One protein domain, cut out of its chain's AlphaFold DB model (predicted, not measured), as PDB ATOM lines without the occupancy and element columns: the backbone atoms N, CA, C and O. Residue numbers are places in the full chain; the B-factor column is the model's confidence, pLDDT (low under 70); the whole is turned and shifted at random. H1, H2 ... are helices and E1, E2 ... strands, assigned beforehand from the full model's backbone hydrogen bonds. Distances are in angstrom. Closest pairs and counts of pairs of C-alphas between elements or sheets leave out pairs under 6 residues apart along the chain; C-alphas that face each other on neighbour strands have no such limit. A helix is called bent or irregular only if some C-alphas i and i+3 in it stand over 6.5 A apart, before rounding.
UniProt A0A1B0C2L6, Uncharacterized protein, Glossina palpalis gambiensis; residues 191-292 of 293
ATOM      1  N   PRO A 191      43.455  52.480 -15.065       60.28
ATOM      2  CA  PRO A 191      43.112  51.704 -16.251       60.28
ATOM      3  C   PRO A 191      43.784  50.331 -16.249       60.28
ATOM      4  O   PRO A 191      44.911  50.183 -15.777       60.28
ATOM      5  N   ALA A 192      43.089  49.347 -16.824       65.19
ATOM      6  CA  ALA A 192      43.596  47.993 -16.994       65.19
ATOM      7  C   ALA A 192      44.954  48.010 -17.715       65.19
ATOM      8  O   ALA A 192      45.073  48.510 -18.839       65.19
ATOM      9  N   ILE A 193      45.982  47.475 -17.059       70.31
ATOM     10  CA  ILE A 193      47.340  47.425 -17.597       70.31
ATOM     11  C   ILE A 193      47.568  46.044 -18.198       70.31
ATOM     12  O   ILE A 193      47.388  45.040 -17.517       70.31
ATOM     13  N   VAL A 194      48.000  46.000 -19.459       70.56
ATOM     14  CA  VAL A 194      48.328  44.749 -20.151       70.56
ATOM     15  C   VAL A 194      49.823  44.704 -20.476       70.56
ATOM     16  O   VAL A 194      50.246  45.288 -21.479       70.56
ATOM     17  N   PRO A 195      50.650  44.078 -19.624       70.69
ATOM     18  CA  PRO A 195      52.046  43.773 -19.920       70.69
ATOM     19  C   PRO A 195      52.237  42.503 -20.760       70.69
ATOM     20  O   PRO A 195      51.719  41.443 -20.424       70.69
ATOM     21  N   CYS A 196      53.072  42.583 -21.805       70.62
ATOM     22  CA  CYS A 196      53.484  41.418 -22.605       70.62
ATOM     23  C   CYS A 196      54.933  41.536 -23.055       70.62
ATOM     24  O   CYS A 196      55.461  42.639 -23.272       70.62
ATOM     25  N   GLY A 197      55.561  40.373 -23.222       73.44
ATOM     26  CA  GLY A 197      56.994  40.252 -23.455       73.44
ATOM     27  C   GLY A 197      57.815  40.785 -22.276       73.44
ATOM     28  O   GLY A 197      57.348  40.855 -21.145       73.44
ATOM     29  N   GLN A 198      59.044  41.227 -22.529       69.06
ATOM     30  CA  GLN A 198      59.979  41.636 -21.467       69.06
ATOM     31  C   GLN A 198      59.784  43.079 -20.957       69.06
ATOM     32  O   GLN A 198      60.697  43.699 -20.423       69.06
ATOM     33  N   ARG A 199      58.594  43.668 -21.122       76.12
ATOM     34  CA  ARG A 199      58.360  45.098 -20.827       76.12
ATOM     35  C   ARG A 199      57.951  45.393 -19.379       76.12
ATOM     36  O   ARG A 199      57.481  46.496 -19.116       76.12
ATOM     37  N   LEU A 200      58.161  44.456 -18.450       82.88
ATOM     38  CA  LEU A 200      57.823  44.563 -17.020       82.88
ATOM     39  C   LEU A 200      58.217  45.921 -16.413       82.88
ATOM     40  O   LEU A 200      57.368  46.617 -15.857       82.88
ATOM     41  N   GLN A 201      59.474  46.343 -16.594       83.25
ATOM     42  CA  GLN A 201      59.984  47.595 -16.022       83.25
ATOM     43  C   GLN A 201      59.196  48.831 -16.476       83.25
ATOM     44  O   GLN A 201      58.907  49.705 -15.665       83.25
ATOM     45  N   LYS A 202      58.775  48.895 -17.746       80.88
ATOM     46  CA  LYS A 202      58.016  50.046 -18.266       80.88
ATOM     47  C   LYS A 202      56.672  50.194 -17.560       80.88
ATOM     48  O   LYS A 202      56.262  51.304 -17.243       80.88
ATOM     49  N   PHE A 203      56.005  49.080 -17.277       85.31
ATOM     50  CA  PHE A 203      54.724  49.087 -16.573       85.31
ATOM     51  C   PHE A 203      54.878  49.399 -15.089       85.31
ATOM     52  O   PHE A 203      54.093  50.173 -14.546       85.31
ATOM     53  N   LEU A 204      55.927  48.878 -14.455       87.44
ATOM     54  CA  LEU A 204      56.270  49.239 -13.084       87.44
ATOM     55  C   LEU A 204      56.544  50.740 -12.952       87.44
ATOM     56  O   LEU A 204      56.059  51.355 -12.011       87.44
ATOM     57  N   VAL A 205      57.226  51.366 -13.916       86.75
ATOM     58  CA  VAL A 205      57.421  52.827 -13.931       86.75
ATOM     59  C   VAL A 205      56.089  53.576 -14.044       86.75
ATOM     60  O   VAL A 205      55.893  54.568 -13.343       86.75
ATOM     61  N   VAL A 206      55.141  53.096 -14.857       85.31
ATOM     62  CA  VAL A 206      53.798  53.700 -14.951       85.31
ATOM     63  C   VAL A 206      53.080  53.628 -13.604       85.31
ATOM     64  O   VAL A 206      52.597  54.649 -13.120       85.31
ATOM     65  N   ILE A 207      53.078  52.462 -12.956       87.62
ATOM     66  CA  ILE A 207      52.463  52.289 -11.634       87.62
ATOM     67  C   ILE A 207      53.173  53.183 -10.610       87.62
ATOM     68  O   ILE A 207      52.521  53.984  -9.947       87.62
ATOM     69  N   LYS A 208      54.510  53.146 -10.542       87.69
ATOM     70  CA  LYS A 208      55.321  53.962  -9.625       87.69
ATOM     71  C   LYS A 208      55.063  55.455  -9.814       87.69
ATOM     72  O   LYS A 208      54.916  56.166  -8.827       87.69
ATOM     73  N   SER A 209      54.949  55.938 -11.050       87.00
ATOM     74  CA  SER A 209      54.619  57.344 -11.311       87.00
ATOM     75  C   SER A 209      53.215  57.697 -10.817       87.00
ATOM     76  O   SER A 209      53.058  58.706 -10.135       87.00
ATOM     77  N   ALA A 210      52.215  56.838 -11.039       85.38
ATOM     78  CA  ALA A 210      50.875  57.036 -10.490       85.38
ATOM     79  C   ALA A 210      50.879  57.088  -8.949       85.38
ATOM     80  O   ALA A 210      50.204  57.937  -8.370       85.38
ATOM     81  N   LEU A 211      51.691  56.252  -8.289       85.31
ATOM     82  CA  LEU A 211      51.873  56.291  -6.833       85.31
ATOM     83  C   LEU A 211      52.563  57.576  -6.361       85.31
ATOM     84  O   LEU A 211      52.136  58.179  -5.380       85.31
ATOM     85  N   LEU A 212      53.617  58.011  -7.055       85.31
ATOM     86  CA  LEU A 212      54.373  59.219  -6.712       85.31
ATOM     87  C   LEU A 212      53.535  60.490  -6.884       85.31
ATOM     88  O   LEU A 212      53.619  61.401  -6.062       85.31
ATOM     89  N   PHE A 213      52.711  60.550  -7.930       82.12
ATOM     90  CA  PHE A 213      51.847  61.698  -8.200       82.12
ATOM     91  C   PHE A 213      50.535  61.676  -7.407       82.12
ATOM     92  O   PHE A 213      49.790  62.660  -7.444       82.12
ATOM     93  N   ASN A 214      50.274  60.622  -6.626       81.88
ATOM     94  CA  ASN A 214      49.138  60.539  -5.711       81.88
ATOM     95  C   ASN A 214      49.340  61.433  -4.472       81.88
ATOM     96  O   ASN A 214      49.548  60.974  -3.349       81.88
ATOM     97  N   SER A 215      49.277  62.748  -4.689       74.19
ATOM     98  CA  SER A 215      49.526  63.767  -3.660       74.19
ATOM     99  C   SER A 215      48.487  63.753  -2.535       74.19
ATOM    100  O   SER A 215      48.792  64.162  -1.419       74.19
ATOM    101  N   TYR A 216      47.272  63.277  -2.821       77.00
ATOM    102  CA  TYR A 216      46.160  63.228  -1.869       77.00
ATOM    103  C   TYR A 216      46.053  61.885  -1.133       77.00
ATOM    104  O   TYR A 216      45.144  61.720  -0.326       77.00
ATOM    105  N   ARG A 217      46.985  60.948  -1.383       75.56
ATOM    106  CA  ARG A 217      46.993  59.590  -0.805       75.56
ATOM    107  C   ARG A 217      45.641  58.881  -0.936       75.56
ATOM    108  O   ARG A 217      45.194  58.185  -0.027       75.56
ATOM    109  N   GLU A 218      44.981  59.071  -2.071       81.19
ATOM    110  CA  GLU A 218      43.731  58.376  -2.366       81.19
ATOM    111  C   GLU A 218      44.006  56.888  -2.582       81.19
ATOM    112  O   GLU A 218      45.109  56.507  -2.987       81.19
ATOM    113  N   LYS A 219      43.013  56.033  -2.318       81.88
ATOM    114  CA  LYS A 219      43.188  54.597  -2.533       81.88
ATOM    115  C   LYS A 219      43.291  54.322  -4.030       81.88
ATOM    116  O   LYS A 219      42.380  54.660  -4.788       81.88
ATOM    117  N   LEU A 220      44.386  53.700  -4.449       85.25
ATOM    118  CA  LEU A 220      44.620  53.320  -5.838       85.25
ATOM    119  C   LEU A 220      44.416  51.823  -5.988       85.25
ATOM    120  O   LEU A 220      45.053  51.044  -5.283       85.25
ATOM    121  N   TYR A 221      43.551  51.436  -6.923       86.31
ATOM    122  CA  TYR A 221      43.316  50.034  -7.241       86.31
ATOM    123  C   TYR A 221      43.744  49.738  -8.677       86.31
ATOM    124  O   TYR A 221      43.217  50.329  -9.625       86.31
ATOM    125  N   PHE A 222      44.703  48.826  -8.835       86.56
ATOM    126  CA  PHE A 222      45.249  48.432 -10.133       86.56
ATOM    127  C   PHE A 222      44.701  47.077 -10.575       86.56
ATOM    128  O   PHE A 222      44.847  46.079  -9.872       86.56
ATOM    129  N   LEU A 223      44.135  47.020 -11.780       85.38
ATOM    130  CA  LEU A 223      43.814  45.759 -12.442       85.38
ATOM    131  C   LEU A 223      44.845  45.490 -13.539       85.38
ATOM    132  O   LEU A 223      44.996  46.289 -14.465       85.38
ATOM    133  N   ILE A 224      45.577  44.386 -13.429       85.94
ATOM    134  CA  ILE A 224      46.695  44.076 -14.321       85.94
ATOM    135  C   ILE A 224      46.447  42.713 -14.947       85.94
ATOM    136  O   ILE A 224      46.290  41.727 -14.238       85.94
ATOM    137  N   PHE A 225      46.442  42.656 -16.274       84.25
ATOM    138  CA  PHE A 225      46.305  41.413 -17.016       84.25
ATOM    139  C   PHE A 225      47.641  41.009 -17.620       84.25
ATOM    140  O   PHE A 225      48.135  41.683 -18.520       84.25
ATOM    141  N   ALA A 226      48.231  39.921 -17.145       83.94
ATOM    142  CA  ALA A 226      49.573  39.520 -17.546       83.94
ATOM    143  C   ALA A 226      49.622  38.059 -18.000       83.94
ATOM    144  O   ALA A 226      48.797  37.231 -17.615       83.94
ATOM    145  N   GLU A 227      50.626  37.741 -18.814       82.88
ATOM    146  CA  GLU A 227      51.007  36.354 -19.082       82.88
ATOM    147  C   GLU A 227      51.537  35.697 -17.797       82.88
ATOM    148  O   GLU A 227      52.171  36.354 -16.967       82.88
ATOM    149  N   GLU A 228      51.335  34.386 -17.662       81.94
ATOM    150  CA  GLU A 228      51.686  33.608 -16.463       81.94
ATOM    151  C   GLU A 228      53.139  33.825 -16.010       81.94
ATOM    152  O   GLU A 228      53.414  34.029 -14.830       81.94
ATOM    153  N   ARG A 229      54.071  33.904 -16.966       83.06
ATOM    154  CA  ARG A 229      55.503  34.120 -16.700       83.06
ATOM    155  C   ARG A 229      55.804  35.463 -16.029       83.06
ATOM    156  O   ARG A 229      56.774  35.567 -15.292       83.06
ATOM    157  N   LEU A 230      55.007  36.494 -16.312       84.00
ATOM    158  CA  LEU A 230      55.195  37.840 -15.762       84.00
ATOM    159  C   LEU A 230      54.439  38.034 -14.450       84.00
ATOM    160  O   LEU A 230      54.786  38.928 -13.678       84.00
ATOM    161  N   MET A 231      53.411  37.222 -14.191       87.12
ATOM    162  CA  MET A 231      52.579  37.353 -12.999       87.12
ATOM    163  C   MET A 231      53.379  37.232 -11.707       87.12
ATOM    164  O   MET A 231      53.159  38.030 -10.800       87.12
ATOM    165  N   ILE A 232      54.332  36.299 -11.645       89.00
ATOM    166  CA  ILE A 232      55.183  36.097 -10.464       89.00
ATOM    167  C   ILE A 232      55.968  37.380 -10.161       89.00
ATOM    168  O   ILE A 232      55.844  37.940  -9.074       89.00
ATOM    169  N   SER A 233      56.666  37.923 -11.162       89.50
ATOM    170  CA  SER A 233      57.482  39.131 -10.999       89.50
ATOM    171  C   SER A 233      56.663  40.388 -10.683       89.50
ATOM    172  O   SER A 233      57.131  41.268  -9.962       89.50
ATOM    173  N   PHE A 234      55.440  40.506 -11.218       89.88
ATOM    174  CA  PHE A 234      54.529  41.586 -10.827       89.88
ATOM    175  C   PHE A 234      54.058  41.428  -9.387       89.88
ATOM    176  O   PHE A 234      53.999  42.417  -8.661       89.88
ATOM    177  N   ASN A 235      53.716  40.208  -8.983       91.12
ATOM    178  CA  ASN A 235      53.207  39.942  -7.650       91.12
ATOM    179  C   ASN A 235      54.245  40.283  -6.582       91.12
ATOM    180  O   ASN A 235      53.908  40.957  -5.617       91.12
ATOM    181  N   GLU A 236      55.499  39.880  -6.777       92.69
ATOM    182  CA  GLU A 236      56.605  40.211  -5.870       92.69
ATOM    183  C   GLU A 236      56.747  41.731  -5.707       92.69
ATOM    184  O   GLU A 236      56.483  42.270  -4.632       92.69
ATOM    185  N   LYS A 237      57.019  42.454  -6.804       91.75
ATOM    186  CA  LYS A 237      57.286  43.900  -6.738       91.75
ATOM    187  C   LYS A 237      56.092  44.719  -6.244       91.75
ATOM    188  O   LYS A 237      56.273  45.720  -5.554       91.75
ATOM    189  N   LEU A 238      54.864  44.335  -6.595       90.81
ATOM    190  CA  LEU A 238      53.676  45.063  -6.146       90.81
ATOM    191  C   LEU A 238      53.320  44.760  -4.689       90.81
ATOM    192  O   LEU A 238      52.790  45.646  -4.017       90.81
ATOM    193  N   ASN A 239      53.619  43.561  -4.178       92.25
ATOM    194  CA  ASN A 239      53.469  43.270  -2.752       92.25
ATOM    195  C   ASN A 239      54.484  44.052  -1.914       92.25
ATOM    196  O   ASN A 239      54.093  44.625  -0.897       92.25
ATOM    197  N   ASP A 240      55.728  44.185  -2.382       91.56
ATOM    198  CA  ASP A 240      56.728  45.040  -1.731       91.56
ATOM    199  C   ASP A 240      56.238  46.492  -1.646       91.56
ATOM    200  O   ASP A 240      56.337  47.155  -0.612       91.56
ATOM    201  N   TRP A 241      55.636  47.001  -2.725       90.38
ATOM    202  CA  TRP A 241      55.100  48.362  -2.739       90.38
ATOM    203  C   TRP A 241      53.863  48.517  -1.865       90.38
ATOM    204  O   TRP A 241      53.734  49.544  -1.203       90.38
ATOM    205  N   ARG A 242      52.985  47.511  -1.817       90.06
ATOM    206  CA  ARG A 242      51.821  47.480  -0.921       90.06
ATOM    207  C   ARG A 242      52.244  47.522   0.551       90.06
ATOM    208  O   ARG A 242      51.593  48.200   1.339       90.06
ATOM    209  N   ALA A 243      53.341  46.853   0.913       88.44
ATOM    210  CA  ALA A 243      53.878  46.878   2.274       88.44
ATOM    211  C   ALA A 243      54.334  48.286   2.698       88.44
ATOM    212  O   ALA A 243      54.134  48.687   3.843       88.44
ATOM    213  N   VAL A 244      54.900  49.063   1.767       87.88
ATOM    214  CA  VAL A 244      55.352  50.443   2.023       87.88
ATOM    215  C   VAL A 244      54.220  51.470   1.860       87.88
ATOM    216  O   VAL A 244      54.229  52.525   2.498       87.88
ATOM    217  N   ARG A 245      53.245  51.191   0.989       85.31
ATOM    218  CA  ARG A 245      52.130  52.075   0.622       85.31
ATOM    219  C   ARG A 245      50.800  51.319   0.731       85.31
ATOM    220  O   ARG A 245      50.317  50.797  -0.276       85.31
ATOM    221  N   PRO A 246      50.176  51.282   1.923       84.31
ATOM    222  CA  PRO A 246      48.924  50.554   2.143       84.31
ATOM    223  C   PRO A 246      47.727  51.170   1.403       84.31
ATOM    224  O   PRO A 246      46.670  50.551   1.310       84.31
ATOM    225  N   GLU A 247      47.865  52.388   0.867       82.25
ATOM    226  CA  GLU A 247      46.854  53.023   0.017       82.25
ATOM    227  C   GLU A 247      46.758  52.374  -1.377       82.25
ATOM    228  O   GLU A 247      45.868  52.710  -2.159       82.25
ATOM    229  N   VAL A 248      47.669  51.453  -1.697       85.31
ATOM    230  CA  VAL A 248      47.764  50.777  -2.988       85.31
ATOM    231  C   VAL A 248      47.268  49.352  -2.869       85.31
ATOM    232  O   VAL A 248      47.783  48.561  -2.085       85.31
ATOM    233  N   ASP A 249      46.317  48.997  -3.719       88.19
ATOM    234  CA  ASP A 249      45.840  47.633  -3.861       88.19
ATOM    235  C   ASP A 249      45.819  47.243  -5.343       88.19
ATOM    236  O   ASP A 249      45.809  48.085  -6.247       88.19
ATOM    237  N   PHE A 250      45.905  45.949  -5.614       88.94
ATOM    238  CA  PHE A 250      45.997  45.444  -6.975       88.94
ATOM    239  C   PHE A 250      45.429  44.035  -7.100       88.94
ATOM    240  O   PHE A 250      45.465  43.241  -6.159       88.94
ATOM    241  N   ARG A 251      44.972  43.706  -8.310       87.25
ATOM    242  CA  ARG A 251      44.706  42.335  -8.735       87.25
ATOM    243  C   ARG A 251      45.388  42.021 -10.050       87.25
ATOM    244  O   ARG A 251      45.337  42.802 -11.000       87.25
ATOM    245  N   LEU A 252      45.992  40.841 -10.074       87.56
ATOM    246  CA  LEU A 252      46.593  40.255 -11.254       87.56
ATOM    247  C   LEU A 252      45.624  39.225 -11.836       87.56
ATOM    248  O   LEU A 252      45.145  38.352 -11.116       87.56
ATOM    249  N   LEU A 253      45.345  39.341 -13.124       85.38
ATOM    250  CA  LEU A 253      44.493  38.434 -13.875       85.38
ATOM    251  C   LEU A 253      45.308  37.798 -14.997       85.38
ATOM    252  O   LEU A 253      46.114  38.463 -15.653       85.38
ATOM    253  N   LEU A 254      45.086  36.507 -15.223       82.19
ATOM    254  CA  LEU A 254      45.751  35.803 -16.306       82.19
ATOM    255  C   LEU A 254      45.189  36.265 -17.651       82.19
ATOM    256  O   LEU A 254      43.979  36.393 -17.846       82.19
ATOM    257  N   LEU A 255      46.092  36.488 -18.595       77.38
ATOM    258  CA  LEU A 255      45.756  36.810 -19.971       77.38
ATOM    259  C   LEU A 255      45.220  35.551 -20.679       77.38
ATOM    260  O   LEU A 255      45.988  34.663 -21.044       77.38
ATOM    261  N   GLN A 256      43.896  35.463 -20.840       69.25
ATOM    262  CA  GLN A 256      43.207  34.355 -21.511       69.25
ATOM    263  C   GLN A 256      42.590  34.815 -22.837       69.25
ATOM    264  O   GLN A 256      41.965  35.874 -22.906       69.25
ATOM    265  N   PHE A 257      42.737  33.996 -23.881       67.69
ATOM    266  CA  PHE A 257      42.082  34.183 -25.177       67.69
ATOM    267  C   PHE A 257      40.967  33.145 -25.364       67.69
ATOM    268  O   PHE A 257      41.090  32.027 -24.864       67.69
ATOM    269  N   PRO A 258      39.880  33.469 -26.087       64.56
ATOM    270  CA  PRO A 258      38.825  32.502 -26.372       64.56
ATOM    271  C   PRO A 258      39.354  31.320 -27.207       64.56
ATOM    272  O   PRO A 258      39.962  31.509 -28.264       64.56
ATOM    273  N   PHE A 259      39.071  30.096 -26.743       57.31
ATOM    274  CA  PHE A 259      39.592  28.829 -27.286       57.31
ATOM    275  C   PHE A 259      39.357  28.637 -28.792       57.31
ATOM    276  O   PHE A 259      40.207  28.076 -29.478       57.31
ATOM    277  N   ASN A 260      38.241  29.137 -29.333       60.09
ATOM    278  CA  ASN A 260      37.866  28.890 -30.730       60.09
ATOM    279  C   ASN A 260      38.722  29.639 -31.766       60.09
ATOM    280  O   ASN A 260      38.587  29.368 -32.952       60.09
ATOM    281  N   SER A 261      39.583  30.579 -31.362       60.00
ATOM    282  CA  SER A 261      40.397  31.373 -32.303       60.00
ATOM    283  C   SER A 261      41.756  31.801 -31.734       60.00
ATOM    284  O   SER A 261      42.402  32.706 -32.253       60.00
ATOM    285  N   GLU A 262      42.251  31.140 -30.682       60.53
ATOM    286  CA  GLU A 262      43.490  31.535 -29.994       60.53
ATOM    287  C   GLU A 262      44.700  31.674 -30.941       60.53
ATOM    288  O   GLU A 262      45.459  32.640 -30.850       60.53
ATOM    289  N   ARG A 263      44.858  30.749 -31.898       60.59
ATOM    290  CA  ARG A 263      45.926  30.809 -32.912       60.59
ATOM    291  C   ARG A 263      45.750  31.968 -33.897       60.59
ATOM    292  O   ARG A 263      46.743  32.573 -34.291       60.59
ATOM    293  N   GLU A 264      44.514  32.299 -34.253       59.62
ATOM    294  CA  GLU A 264      44.188  33.406 -35.159       59.62
ATOM    295  C   GLU A 264      44.348  34.774 -34.498       59.62
ATOM    296  O   GLU A 264      44.619  35.736 -35.202       59.62
ATOM    297  N   TRP A 265      44.242  34.882 -33.169       56.75
ATOM    298  CA  TRP A 265      44.449  36.144 -32.441       56.75
ATOM    299  C   TRP A 265      45.887  36.353 -31.968       56.75
ATOM    300  O   TRP A 265      46.333  37.497 -31.881       56.75
ATOM    301  N   ARG A 266      46.636  35.271 -31.703       57.50
ATOM    302  CA  ARG A 266      48.064  35.346 -31.346       57.50
ATOM    303  C   ARG A 266      48.971  35.711 -32.526       57.50
ATOM    304  O   ARG A 266      50.026  36.296 -32.302       57.50
ATOM    305  N   ASN A 267      48.591  35.359 -33.757       52.62
ATOM    306  CA  ASN A 267      49.421  35.578 -34.949       52.62
ATOM    307  C   ASN A 267      49.442  37.029 -35.481       52.62
ATOM    308  O   ASN A 267      50.528  37.522 -35.783       52.62
ATOM    309  N   PRO A 268      48.304  37.737 -35.622       50.97
ATOM    310  CA  PRO A 268      48.276  39.072 -36.223       50.97
ATOM    311  C   PRO A 268      48.597  40.191 -35.229       50.97
ATOM    312  O   PRO A 268      49.006  41.279 -35.631       50.97
ATOM    313  N   PHE A 269      48.461  39.943 -33.926       51.97
ATOM    314  CA  PHE A 269      48.707  40.935 -32.890       51.97
ATOM    315  C   PHE A 269      49.556  40.307 -31.788       51.97
ATOM    316  O   PHE A 269      49.206  39.260 -31.253       51.97
ATOM    317  N   LYS A 270      50.659  40.962 -31.388       59.62
ATOM    318  CA  LYS A 270      51.330  40.625 -30.117       59.62
ATOM    319  C   LYS A 270      50.248  40.540 -29.032       59.62
ATOM    320  O   LYS A 270      49.347  41.381 -29.047       59.62
ATOM    321  N   SER A 271      50.344  39.595 -28.097       59.34
ATOM    322  CA  SER A 271      49.349  39.318 -27.037       59.34
ATOM    323  C   SER A 271      48.756  40.592 -26.395       59.34
ATOM    324  O   SER A 271      47.557  40.681 -26.145       59.34
ATOM    325  N   CYS A 272      49.570  41.643 -26.268       64.00
ATOM    326  CA  CYS A 272      49.201  42.963 -25.737       64.00
ATOM    327  C   CYS A 272      48.286  43.813 -26.611       64.00
ATOM    328  O   CYS A 272      47.484  44.592 -26.102       64.00
ATOM    329  N   ALA A 273      48.454  43.732 -27.925       61.62
ATOM    330  CA  ALA A 273      47.602  44.425 -28.875       61.62
ATOM    331  C   ALA A 273      46.256  43.697 -29.007       61.62
ATOM    332  O   ALA A 273      45.221  44.358 -29.050       61.62
ATOM    333  N   ALA A 274      46.262  42.361 -28.957       59.09
ATOM    334  CA  ALA A 274      45.048  41.551 -28.987       59.09
ATOM    335  C   ALA A 274      44.159  41.793 -27.755       59.09
ATOM    336  O   ALA A 274      42.948  41.922 -27.890       59.09
ATOM    337  N   GLN A 275      44.728  41.944 -26.556       61.69
ATOM    338  CA  GLN A 275      43.909  42.157 -25.359       61.69
ATOM    339  C   GLN A 275      43.296  43.561 -25.257       61.69
ATOM    340  O   GLN A 275      42.223  43.725 -24.687       61.69
ATOM    341  N   ARG A 276      43.899  44.591 -25.866       63.44
ATOM    342  CA  ARG A 276      43.224  45.899 -25.986       63.44
ATOM    343  C   ARG A 276      41.924  45.811 -26.796       63.44
ATOM    344  O   ARG A 276      41.054  46.656 -26.623       63.44
ATOM    345  N   LEU A 277      41.795  44.788 -27.644       56.88
ATOM    346  CA  LEU A 277      40.584  44.482 -28.406       56.88
ATOM    347  C   LEU A 277      39.611  43.578 -27.625       56.88
ATOM    348  O   LEU A 277      38.425  43.555 -27.944       56.88
ATOM    349  N   TYR A 278      40.089  42.896 -26.579       56.69
ATOM    350  CA  TYR A 278      39.325  41.970 -25.743       56.69
ATOM    351  C   TYR A 278      39.630  42.192 -24.258       56.69
ATOM    352  O   TYR A 278      40.509  41.554 -23.683       56.69
ATOM    353  N   LEU A 279      38.866  43.071 -23.608       58.28
ATOM    354  CA  LEU A 279      38.712  42.992 -22.157       58.28
ATOM    355  C   LEU A 279      37.766  41.819 -21.884       58.28
ATOM    356  O   LEU A 279      36.606  41.897 -22.298       58.28
ATOM    357  N   PRO A 280      38.228  40.722 -21.257       51.25
ATOM    358  CA  PRO A 280      37.347  39.613 -20.947       51.25
ATOM    359  C   PRO A 280      36.256  40.140 -20.022       51.25
ATOM    360  O   PRO A 280      36.544  40.568 -18.908       51.25
ATOM    361  N   VAL A 281      35.005  40.112 -20.485       51.03
ATOM    362  CA  VAL A 281      33.811  40.401 -19.677       51.03
ATOM    363  C   VAL A 281      33.555  39.213 -18.740       51.03
ATOM    364  O   VAL A 281      32.463  38.663 -18.683       51.03
ATOM    365  N   ASN A 282      34.602  38.747 -18.064       45.25
ATOM    366  CA  ASN A 282      34.513  37.669 -17.101       45.25
ATOM    367  C   ASN A 282      33.870  38.207 -15.819       45.25
ATOM    368  O   ASN A 282      33.882  39.413 -15.551       45.25
ATOM    369  N   ASP A 283      33.340  37.300 -15.003       49.16
ATOM    370  CA  ASP A 283      32.723  37.611 -13.711       49.16
ATOM    371  C   ASP A 283      33.639  38.429 -12.775       49.16
ATOM    372  O   ASP A 283      33.151  39.196 -11.949       49.16
ATOM    373  N   ASP A 284      34.960  38.391 -12.968       47.81
ATOM    374  CA  ASP A 284      35.914  39.232 -12.234       47.81
ATOM    375  C   ASP A 284      35.771  40.734 -12.542       47.81
ATOM    376  O   ASP A 284      35.990  41.573 -11.668       47.81
ATOM    377  N   LEU A 285      35.329  41.108 -13.750       51.72
ATOM    378  CA  LEU A 285      34.943  42.492 -14.054       51.72
ATOM    379  C   LEU A 285      33.560  42.837 -13.493       51.72
ATOM    380  O   LEU A 285      33.307  44.019 -13.246       51.72
ATOM    381  N   LYS A 286      32.683  41.856 -13.207       46.03
ATOM    382  CA  LYS A 286      31.452  42.143 -12.446       46.03
ATOM    383  C   LYS A 286      31.789  42.686 -11.068       46.03
ATOM    384  O   LYS A 286      31.020  43.492 -10.578       46.03
ATOM    385  N   PHE A 287      32.935  42.348 -10.469       43.09
ATOM    386  CA  PHE A 287      33.381  42.989  -9.227       43.09
ATOM    387  C   PHE A 287      33.603  44.501  -9.402       43.09
ATOM    388  O   PHE A 287      33.169  45.278  -8.559       43.09
ATOM    389  N   LEU A 288      34.187  44.942 -10.523       41.81
ATOM    390  CA  LEU A 288      34.327  46.374 -10.824       41.81
ATOM    391  C   LEU A 288      32.977  47.065 -11.068       41.81
ATOM    392  O   LEU A 288      32.819  48.229 -10.704       41.81
ATOM    393  N   PHE A 289      31.997  46.365 -11.645       37.03
ATOM    394  CA  PHE A 289      30.627  46.879 -11.772       37.03
ATOM    395  C   PHE A 289      29.828  46.794 -10.462       37.03
ATOM    396  O   PHE A 289      28.978  47.636 -10.221       37.03
ATOM    397  N   LYS A 290      30.139  45.849  -9.574       31.73
ATOM    398  CA  LYS A 290      29.508  45.689  -8.257       31.73
ATOM    399  C   LYS A 290      30.067  46.659  -7.215       31.73
ATOM    400  O   LYS A 290      29.401  46.941  -6.237       31.73
ATOM    401  N   LEU A 291      31.259  47.218  -7.443       32.91
ATOM    402  CA  LEU A 291      31.767  48.396  -6.726       32.91
ATOM    403  C   LEU A 291      31.060  49.703  -7.141       32.91
ATOM    404  O   LEU A 291      31.290  50.742  -6.523       32.91
ATOM    405  N   ARG A 292      30.248  49.673  -8.208       30.98
ATOM    406  CA  ARG A 292      29.460  50.812  -8.706       30.98
ATOM    407  C   ARG A 292      28.012  50.812  -8.179       30.98
ATOM    408  O   ARG A 292      27.388  51.867  -8.239       30.98
TER     409      ARG A 292
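This is residues 191 to 292 of the 293 residues of an uncharacterized protein of Glossina palpalis gambiensis (UniProt A0A1B0C2L6). A narrow sheet of two long parallel strands, E2 and E3, has the long helices H1 and H2 side by side over one face, with short E1 beside E2. From one end of this slab the chain runs out to a corner of two short helices, H3 and H4, then folds back to H5, which lies off the sheet's other face, apart from it. The printed part has 102 residues, with five named helices and three named strands in the order E1 H1 E2 H2 E3 H3 H4 H5; the class is mixed. It is compact, with a radius of gyration of the C-alphas of 14.6 A, and spans 44 by 33 by 20 A.

E2, residues 219 to 226, and E3, residues 248 to 254, are parallel at 18 degrees; N 224 and O 251 are 2.9 A apart, within hydrogen-bond range. With H2, residues 228 to 244, they form a strand-helix-strand unit, two parallel neighbour strands with a helix between, its crossover right-handed. The closest C-alphas of H2 and E3, Arg 242 and Val 248, are 5.6 A apart. H1, residues 200 to 213, is close to but not clearly touching H2, with C-alphas of Leu 200 and Leu 230 closest at 7.3 A, at a shallow tilt of 25 degrees, the same way. E1, residues 191 to 193, pairs with no named strand; its closest C-alpha to E2 is that of Ile 193, 4.7 A from Ile 224. H3, residues 259 to 266, and H4, residues 271 to 277, only just touch, only at the corner, with 3 pairs of C-alphas within 8 A, Trp 265 and Ala 274 closest at 6.4 A. H5, residues 283 to 290, is apart from H4. Every O i to N i+4 pair is within hydrogen-bond range in H1, against 11 of 13 in H2, 2 of 4 in H3, 3 of 4 in H5 and 1 of 3 in H4, where 2 of 4 O i to N i+3 pairs are.

E2 is 22.2 A long, E3 20.1 A, H2 25.3 A and H1 20.2 A. C-alpha 191 is at (43.112, 51.704, -16.251) and C-alpha 290, where H5 ends, at (29.508, 45.689, -8.257). H2 is irregular, only just, with C-alphas 229 and 232 6.55 A apart; H3 is irregular, with C-alphas 260 and 263 8.6 A apart.

The two C-alphas farthest apart, Ser 215 and Asn 260, are 45.7 A apart. The printed part has no cut, and no link is long. Residues 259 to 264 stand free. Mean pLDDT of the printed part is 72.6, and residues 191 to 192, 198 and 256 to 292 are under 70.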